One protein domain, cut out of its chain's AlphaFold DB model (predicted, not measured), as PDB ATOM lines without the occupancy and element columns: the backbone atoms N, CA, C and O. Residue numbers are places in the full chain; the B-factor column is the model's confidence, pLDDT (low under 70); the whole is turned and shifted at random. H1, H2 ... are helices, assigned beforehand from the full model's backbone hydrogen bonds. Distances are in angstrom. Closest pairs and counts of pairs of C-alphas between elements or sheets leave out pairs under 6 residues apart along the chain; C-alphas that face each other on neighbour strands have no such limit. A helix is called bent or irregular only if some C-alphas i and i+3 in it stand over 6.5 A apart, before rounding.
ATOM      1  N   HIS A 104      22.455   6.947  27.986       67.81
ATOM      2  CA  HIS A 104      22.729   5.547  27.655       67.81
ATOM      3  C   HIS A 104      21.763   4.978  26.596       67.81
ATOM      4  O   HIS A 104      22.116   4.053  25.871       67.81
ATOM      5  N   TYR A 105      20.546   5.523  26.488       70.12
ATOM      6  CA  TYR A 105      19.529   5.077  25.531       70.12
ATOM      7  C   TYR A 105      19.255   6.090  24.411       70.12
ATOM      8  O   TYR A 105      18.405   5.827  23.564       70.12
ATOM      9  N   ALA A 106      19.976   7.215  24.359       64.38
ATOM     10  CA  ALA A 106      19.759   8.245  23.340       64.38
ATOM     11  C   ALA A 106      19.927   7.690  21.914       64.38
ATOM     12  O   ALA A 106      19.141   8.003  21.028       64.38
ATOM     13  N   HIS A 107      20.886   6.781  21.713       60.62
ATOM     14  CA  HIS A 107      21.114   6.147  20.416       60.62
ATOM     15  C   HIS A 107      19.968   5.211  19.989       60.62
ATOM     16  O   HIS A 107      19.613   5.153  18.817       60.62
ATOM     17  N   HIS A 108      19.351   4.498  20.937       60.44
ATOM     18  CA  HIS A 108      18.189   3.654  20.644       60.44
ATOM     19  C   HIS A 108      16.979   4.489  20.202       60.44
ATOM     20  O   HIS A 108      16.223   4.048  19.343       60.44
ATOM     21  N   ALA A 109      16.826   5.703  20.744       59.03
ATOM     22  CA  ALA A 109      15.769   6.627  20.338       59.03
ATOM     23  C   ALA A 109      15.989   7.185  18.918       59.03
ATOM     24  O   ALA A 109      15.040   7.271  18.150       59.03
ATOM     25  N   LEU A 110      17.236   7.487  18.532       58.31
ATOM     26  CA  LEU A 110      17.564   7.982  17.182       58.31
ATOM     27  C   LEU A 110      17.300   6.940  16.081       58.31
ATOM     28  O   LEU A 110      16.858   7.284  14.986       58.31
ATOM     29  N   LEU A 111      17.527   5.659  16.377       54.91
ATOM     30  CA  LEU A 111      17.216   4.563  15.453       54.91
ATOM     31  C   LEU A 111      15.707   4.336  15.285       54.91
ATOM     32  O   LEU A 111      15.286   3.853  14.236       54.91
ATOM     33  N   ALA A 112      14.899   4.687  16.292       55.34
ATOM     34  CA  ALA A 112      13.445   4.571  16.218       55.34
ATOM     35  C   ALA A 112      12.821   5.614  15.273       55.34
ATOM     36  O   ALA A 112      11.832   5.299  14.621       55.34
ATOM     37  N   ASP A 113      13.418   6.807  15.159       53.88
ATOM     38  CA  ASP A 113      12.968   7.864  14.237       53.88
ATOM     39  C   ASP A 113      13.511   7.677  12.809       53.88
ATOM     40  O   ASP A 113      12.825   7.988  11.834       53.88
ATOM     41  N   SER A 114      14.706   7.095  12.654       52.09
ATOM     42  CA  SER A 114      15.296   6.729  11.356       52.09
ATOM     43  C   SER A 114      14.695   5.424  10.805       52.09
ATOM     44  O   SER A 114      15.391   4.445  10.510       52.09
ATOM     45  N   THR A 115      13.373   5.395  10.679       51.66
ATOM     46  CA  THR A 115      12.600   4.285  10.115       51.66
ATOM     47  C   THR A 115      12.988   4.026   8.654       51.66
ATOM     48  O   THR A 115      12.566   4.739   7.752       51.66
ATOM     49  N   ASN A 116      13.859   3.026   8.439       49.91
ATOM     50  CA  ASN A 116      13.777   2.007   7.369       49.91
ATOM     51  C   ASN A 116      15.048   1.153   7.216       49.91
ATOM     52  O   ASN A 116      14.980   0.102   6.588       49.91
ATOM     53  N   ALA A 117      16.198   1.553   7.768       54.28
ATOM     54  CA  ALA A 117      17.455   0.873   7.437       54.28
ATOM     55  C   ALA A 117      17.848  -0.278   8.381       54.28
ATOM     56  O   ALA A 117      18.548  -1.187   7.950       54.28
ATOM     57  N   LEU A 118      17.451  -0.261   9.660       60.72
ATOM     58  CA  LEU A 118      18.078  -1.115  10.679       60.72
ATOM     59  C   LEU A 118      17.099  -1.525  11.795       60.72
ATOM     60  O   LEU A 118      17.211  -1.096  12.940       60.72
ATOM     61  N   VAL A 119      16.113  -2.360  11.458       70.75
ATOM     62  CA  VAL A 119      15.206  -2.955  12.453       70.75
ATOM     63  C   VAL A 119      15.852  -4.204  13.044       70.75
ATOM     64  O   VAL A 119      16.130  -5.166  12.326       70.75
ATOM     65  N   GLU A 120      16.062  -4.206  14.362       78.44
ATOM     66  CA  GLU A 120      16.544  -5.387  15.078       78.44
ATOM     67  C   GLU A 120      15.502  -6.519  14.999       78.44
ATOM     68  O   GLU A 120      14.350  -6.338  15.411       78.44
ATOM     69  N   PRO A 121      15.868  -7.699  14.473       77.88
ATOM     70  CA  PRO A 121      14.954  -8.821  14.413       77.88
ATOM     71  C   PRO A 121      14.732  -9.391  15.814       77.88
ATOM     72  O   PRO A 121      15.660  -9.631  16.585       77.88
ATOM     73  N   THR A 122      13.472  -9.656  16.143       78.50
ATOM     74  CA  THR A 122      13.086 -10.185  17.464       78.50
ATOM     75  C   THR A 122      13.174 -11.711  17.529       78.50
ATOM     76  O   THR A 122      13.294 -12.300  18.610       78.50
ATOM     77  N   SER A 123      13.155 -12.358  16.361       79.56
ATOM     78  CA  SER A 123      13.172 -13.808  16.189       79.56
ATOM     79  C   SER A 123      14.209 -14.242  15.156       79.56
ATOM     80  O   SER A 123      14.561 -13.491  14.246       79.56
ATOM     81  N   PHE A 124      14.667 -15.492  15.273       80.88
ATOM     82  CA  PHE A 124      15.575 -16.088  14.292       80.88
ATOM     83  C   PHE A 124      14.962 -16.102  12.890       80.88
ATOM     84  O   PHE A 124      15.636 -15.735  11.937       80.88
ATOM     85  N   SER A 125      13.680 -16.456  12.763       85.06
ATOM     86  CA  SER A 125      12.996 -16.496  11.466       85.06
ATOM     87  C   SER A 125      13.011 -15.138  10.766       85.06
ATOM     88  O   SER A 125      13.233 -15.079   9.563       85.06
ATOM     89  N   GLN A 126      12.841 -14.043  11.515       79.94
ATOM     90  CA  GLN A 126      12.920 -12.686  10.971       79.94
ATOM     91  C   GLN A 126      14.352 -12.312  10.558       79.94
ATOM     92  O   GLN A 126      14.549 -11.705   9.507       79.94
ATOM     93  N   ALA A 127      15.345 -12.684  11.370       79.44
ATOM     94  CA  ALA A 127      16.755 -12.433  11.077       79.44
ATOM     95  C   ALA A 127      17.234 -13.226   9.852       79.44
ATOM     96  O   ALA A 127      17.949 -12.700   9.009       79.44
ATOM     97  N   ASN A 128      16.805 -14.481   9.717       83.88
ATOM     98  CA  ASN A 128      17.235 -15.374   8.645       83.88
ATOM     99  C   ASN A 128      16.748 -14.931   7.254       83.88
ATOM    100  O   ASN A 128      17.346 -15.294   6.245       83.88
ATOM    101  N   THR A 129      15.692 -14.120   7.180       84.94
ATOM    102  CA  THR A 129      15.231 -13.527   5.916       84.94
ATOM    103  C   THR A 129      16.199 -12.459   5.392       84.94
ATOM    104  O   THR A 129      16.301 -12.253   4.186       84.94
ATOM    105  N   GLN A 130      16.938 -11.790   6.280       77.75
ATOM    106  CA  GLN A 130      17.848 -10.695   5.938       77.75
ATOM    107  C   GLN A 130      19.269 -11.224   5.690       77.75
ATOM    108  O   GLN A 130      19.786 -12.065   6.429       77.75
ATOM    109  N   VAL A 131      19.922 -10.756   4.626       80.31
ATOM    110  CA  VAL A 131      21.243 -11.269   4.221       80.31
ATOM    111  C   VAL A 131      22.349 -10.820   5.174       80.31
ATOM    112  O   VAL A 131      23.267 -11.590   5.455       80.31
ATOM    113  N   GLU A 132      22.234  -9.614   5.716       80.06
ATOM    114  CA  GLU A 132      23.181  -9.002   6.644       80.06
ATOM    115  C   GLU A 132      23.260  -9.818   7.936       80.06
ATOM    116  O   GLU A 132      24.343 -10.204   8.375       80.06
ATOM    117  N   TRP A 133      22.101 -10.170   8.495       84.19
ATOM    118  CA  TRP A 133      22.014 -10.992   9.697       84.19
ATOM    119  C   TRP A 133      22.496 -12.421   9.459       84.19
ATOM    120  O   TRP A 133      23.182 -12.973  10.317       84.19
ATOM    121  N   ARG A 134      22.199 -13.022   8.297       85.50
ATOM    122  CA  ARG A 134      22.737 -14.348   7.944       85.50
ATOM    123  C   ARG A 134      24.258 -14.360   7.871       85.50
ATOM    124  O   ARG A 134      24.870 -15.283   8.402       85.50
ATOM    125  N   ARG A 135      24.858 -13.341   7.251       79.00
ATOM    126  CA  ARG A 135      26.319 -13.197   7.187       79.00
ATOM    127  C   ARG A 135      26.914 -13.053   8.581       79.00
ATOM    128  O   ARG A 135      27.766 -13.851   8.943       79.00
ATOM    129  N   ALA A 136      26.378 -12.146   9.395       82.00
ATOM    130  CA  ALA A 136      26.848 -11.954  10.765       82.00
ATOM    131  C   ALA A 136      26.755 -13.243  11.609       82.00
ATOM    132  O   ALA A 136      27.699 -13.590  12.315       82.00
ATOM    133  N   MET A 137      25.648 -13.991  11.505       86.00
ATOM    134  CA  MET A 137      25.502 -15.286  12.186       86.00
ATOM    135  C   MET A 137      26.542 -16.314  11.716       86.00
ATOM    136  O   MET A 137      27.094 -17.046  12.539       86.00
ATOM    137  N   ALA A 138      26.808 -16.379  10.409       83.56
ATOM    138  CA  ALA A 138      27.788 -17.297   9.839       83.56
ATOM    139  C   ALA A 138      29.224 -16.933  10.245       83.56
ATOM    140  O   ALA A 138      29.996 -17.822  10.598       83.56
ATOM    141  N   ASP A 139      29.571 -15.647  10.247       81.50
ATOM    142  CA  ASP A 139      30.906 -15.166  10.608       81.50
ATOM    143  C   ASP A 139      31.238 -15.472  12.075       81.50
ATOM    144  O   ASP A 139      32.305 -16.018  12.373       81.50
ATOM    145  N   GLU A 140      30.304 -15.210  12.992       81.38
ATOM    146  CA  GLU A 140      30.453 -15.558  14.412       81.38
ATOM    147  C   GLU A 140      30.585 -17.077  14.606       81.38
ATOM    148  O   GLU A 140      31.465 -17.559  15.326       81.38
ATOM    149  N   PHE A 141      29.762 -17.861  13.900       82.88
ATOM    150  CA  PHE A 141      29.838 -19.321  13.949       82.88
ATOM    151  C   PHE A 141      31.196 -19.844  13.456       82.88
ATOM    152  O   PHE A 141      31.846 -20.628  14.152       82.88
ATOM    153  N   ASN A 142      31.658 -19.379  12.296       82.62
ATOM    154  CA  ASN A 142      32.943 -19.764  11.710       82.62
ATOM    155  C   ASN A 142      34.119 -19.346  12.598       82.62
ATOM    156  O   ASN A 142      35.104 -20.077  12.729       82.62
ATOM    157  N   THR A 143      34.000 -18.203  13.270       79.88
ATOM    158  CA  THR A 143      34.995 -17.746  14.242       79.88
ATOM    159  C   THR A 143      35.106 -18.740  15.399       79.88
ATOM    160  O   THR A 143      36.203 -19.200  15.713       79.88
ATOM    161  N   PHE A 144      33.993 -19.188  15.983       83.31
ATOM    162  CA  PHE A 144      34.041 -20.185  17.062       83.31
ATOM    163  C   PHE A 144      34.545 -21.559  16.613       83.31
ATOM    164  O   PHE A 144      35.251 -22.221  17.385       83.31
ATOM    165  N   GLN A 145      34.234 -21.960  15.377       83.06
ATOM    166  CA  GLN A 145      34.770 -23.181  14.769       83.06
ATOM    167  C   GLN A 145      36.289 -23.096  14.586       83.06
ATOM    168  O   GLN A 145      37.008 -24.001  15.003       83.06
ATOM    169  N   SER A 146      36.796 -21.989  14.036       81.69
ATOM    170  CA  SER A 146      38.234 -21.815  13.786       81.69
ATOM    171  C   SER A 146      39.060 -21.725  15.072       81.69
ATOM    172  O   SER A 146      40.162 -22.265  15.134       81.69
ATOM    173  N   ILE A 147      38.513 -21.130  16.138       80.75
ATOM    174  CA  ILE A 147      39.161 -21.102  17.463       80.75
ATOM    175  C   ILE A 147      39.026 -22.479  18.168       80.75
ATOM    176  O   ILE A 147      39.662 -22.749  19.196       80.75
ATOM    177  N   GLY A 148      38.207 -23.392  17.632       81.00
ATOM    178  CA  GLY A 148      37.971 -24.724  18.193       81.00
ATOM    179  C   GLY A 148      37.410 -24.661  19.612       81.00
ATOM    180  O   GLY A 148      37.761 -25.481  20.467       81.00
ATOM    181  N   MET A 149      36.632 -23.620  19.917       72.62
ATOM    182  CA  MET A 149      36.068 -23.424  21.254       72.62
ATOM    183  C   MET A 149      34.819 -24.279  21.464       72.62
ATOM    184  O   MET A 149      34.463 -24.572  22.603       72.62
ATOM    185  N   LYS A 165      18.993 -19.617  22.042       79.38
ATOM    186  CA  LYS A 165      18.351 -18.438  21.449       79.38
ATOM    187  C   LYS A 165      19.411 -17.433  21.034       79.38
ATOM    188  O   LYS A 165      20.269 -17.066  21.832       79.38
ATOM    189  N   TRP A 166      19.294 -16.943  19.805       79.44
ATOM    190  CA  TRP A 166      20.080 -15.817  19.321       79.44
ATOM    191  C   TRP A 166      19.499 -14.494  19.829       79.44
ATOM    192  O   TRP A 166      18.276 -14.294  19.894       79.44
ATOM    193  N   VAL A 167      20.397 -13.591  20.216       79.12
ATOM    194  CA  VAL A 167      20.073 -12.209  20.563       79.12
ATOM    195  C   VAL A 167      20.695 -11.332  19.490       79.12
ATOM    196  O   VAL A 167      21.914 -11.286  19.356       79.12
ATOM    197  N   PHE A 168      19.846 -10.663  18.720       79.25
ATOM    198  CA  PHE A 168      20.256  -9.791  17.631       79.25
ATOM    199  C   PHE A 168      20.328  -8.367  18.154       79.25
ATOM    200  O   PHE A 168      19.360  -7.879  18.732       79.25
ATOM    201  N   ARG A 169      21.491  -7.733  18.014       78.50
ATOM    202  CA  ARG A 169      21.704  -6.343  18.414       78.50
ATOM    203  C   ARG A 169      22.597  -5.666  17.403       78.50
ATOM    204  O   ARG A 169      23.589  -6.254  16.972       78.50
ATOM    205  N   ILE A 170      22.268  -4.433  17.065       80.19
ATOM    206  CA  ILE A 170      23.110  -3.604  16.214       80.19
ATOM    207  C   ILE A 170      24.057  -2.834  17.123       80.19
ATOM    208  O   ILE A 170      23.645  -2.166  18.073       80.19
ATOM    209  N   LYS A 171      25.356  -2.948  16.850       70.44
ATOM    210  CA  LYS A 171      26.373  -2.172  17.550       70.44
ATOM    211  C   LYS A 171      26.664  -0.917  16.742       70.44
ATOM    212  O   LYS A 171      27.333  -0.978  15.717       70.44
ATOM    213  N   CYS A 172      26.157   0.212  17.208       64.56
ATOM    214  CA  CYS A 172      26.448   1.498  16.599       64.56
ATOM    215  C   CYS A 172      27.676   2.096  17.277       64.56
ATOM    216  O   CYS A 172      27.647   2.429  18.462       64.56
ATOM    217  N   ASN A 173      28.764   2.203  16.524       57.81
ATOM    218  CA  ASN A 173      29.903   3.000  16.937       57.81
ATOM    219  C   ASN A 173      29.603   4.445  16.522       57.81
ATOM    220  O   ASN A 173      29.277   4.694  15.364       57.81
ATOM    221  N   SER A 174      29.693   5.394  17.451       46.97
ATOM    222  CA  SER A 174      29.500   6.824  17.187       46.97
ATOM    223  C   SER A 174      30.709   7.447  16.475       46.97
ATOM    224  O   SER A 174      31.193   8.499  16.881       46.97
TER     225      SER A 174
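AT A GLANCE: This is residues 104 to 149 and 165 to 174 of the 186 residues of an uncharacterized protein of Prunus armeniaca (UniProt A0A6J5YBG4). The model is a loose, open chain of three helices: H1 is at one end of the long axis, and the long helix H3 reaches out to the other end. The short helix H2 makes a corner with the beginning of H3, a ten-residue link joins H1 to H2, and residues 165 to 174, with no named element, run from the side of that corner toward the end where H1 is. The printed part has 56 residues with three named helices, in the order H1, H2, H3, and no named strand; its class is all helix. It is loose, with a radius of gyration of the C-alphas of 13.5 A, and elongated, spanning 40 by 25 by 18 A.

HOW THE PARTS SIT: H1, residues 104 to 113, touches no helix. It is apart from H2, residues 124 to 129, and the link between them, of 10 residues, is short. H1 is also apart from H3, residues 131 to 146. H2 and H3 only just touch, with 3 pairs of C-alphas within 8 A, and only at the corner by their tight link of 1 residue. Their closest C-alphas are those of Ala 127 and Trp 133, 5.6 A apart, and H3 touches H2 with residues 133 to 134 alone. The two helices stand at a steep tilt of 64 degrees and run opposite ways, with their centres 13.9 A apart. In H3 every O i to N i+4 pair is within hydrogen-bond range; in H1 5 of 6 pairs are, and in H2 1 of 2.

IN THESE COORDINATES: H1 begins at C-alpha 104, at (22.729, 5.547, 27.655), and measures 16.8 A from first to last C-alpha. It is irregular: C-alphas 104 and 107 are 7.4 A apart. H2 begins at Phe 124, with its C-alpha at (15.575, -16.088, 14.292), and ends at Thr 129. H3 runs from Val 131 to Ser 146, 22.2 A from first to last C-alpha, and ends at C-alpha 146, at (38.234, -21.815, 13.786).

THE WHOLE: The two C-alphas farthest apart are those of Asp 113 and Gly 148, at 41.3 A. Residues 112 to 117 stand free, and so do residues 138 to 149, of which 138 to 146 belong to H3. Residues 150 to 164 are cut out and not printed, and C-alphas 149 and 165 are 18.4 A apart across the cut. Neither link between the helices is long. The mean pLDDT of the printed part is 73.2, and it is under 70 at residue 104, residues 106 to 118 and residues 172 to 174.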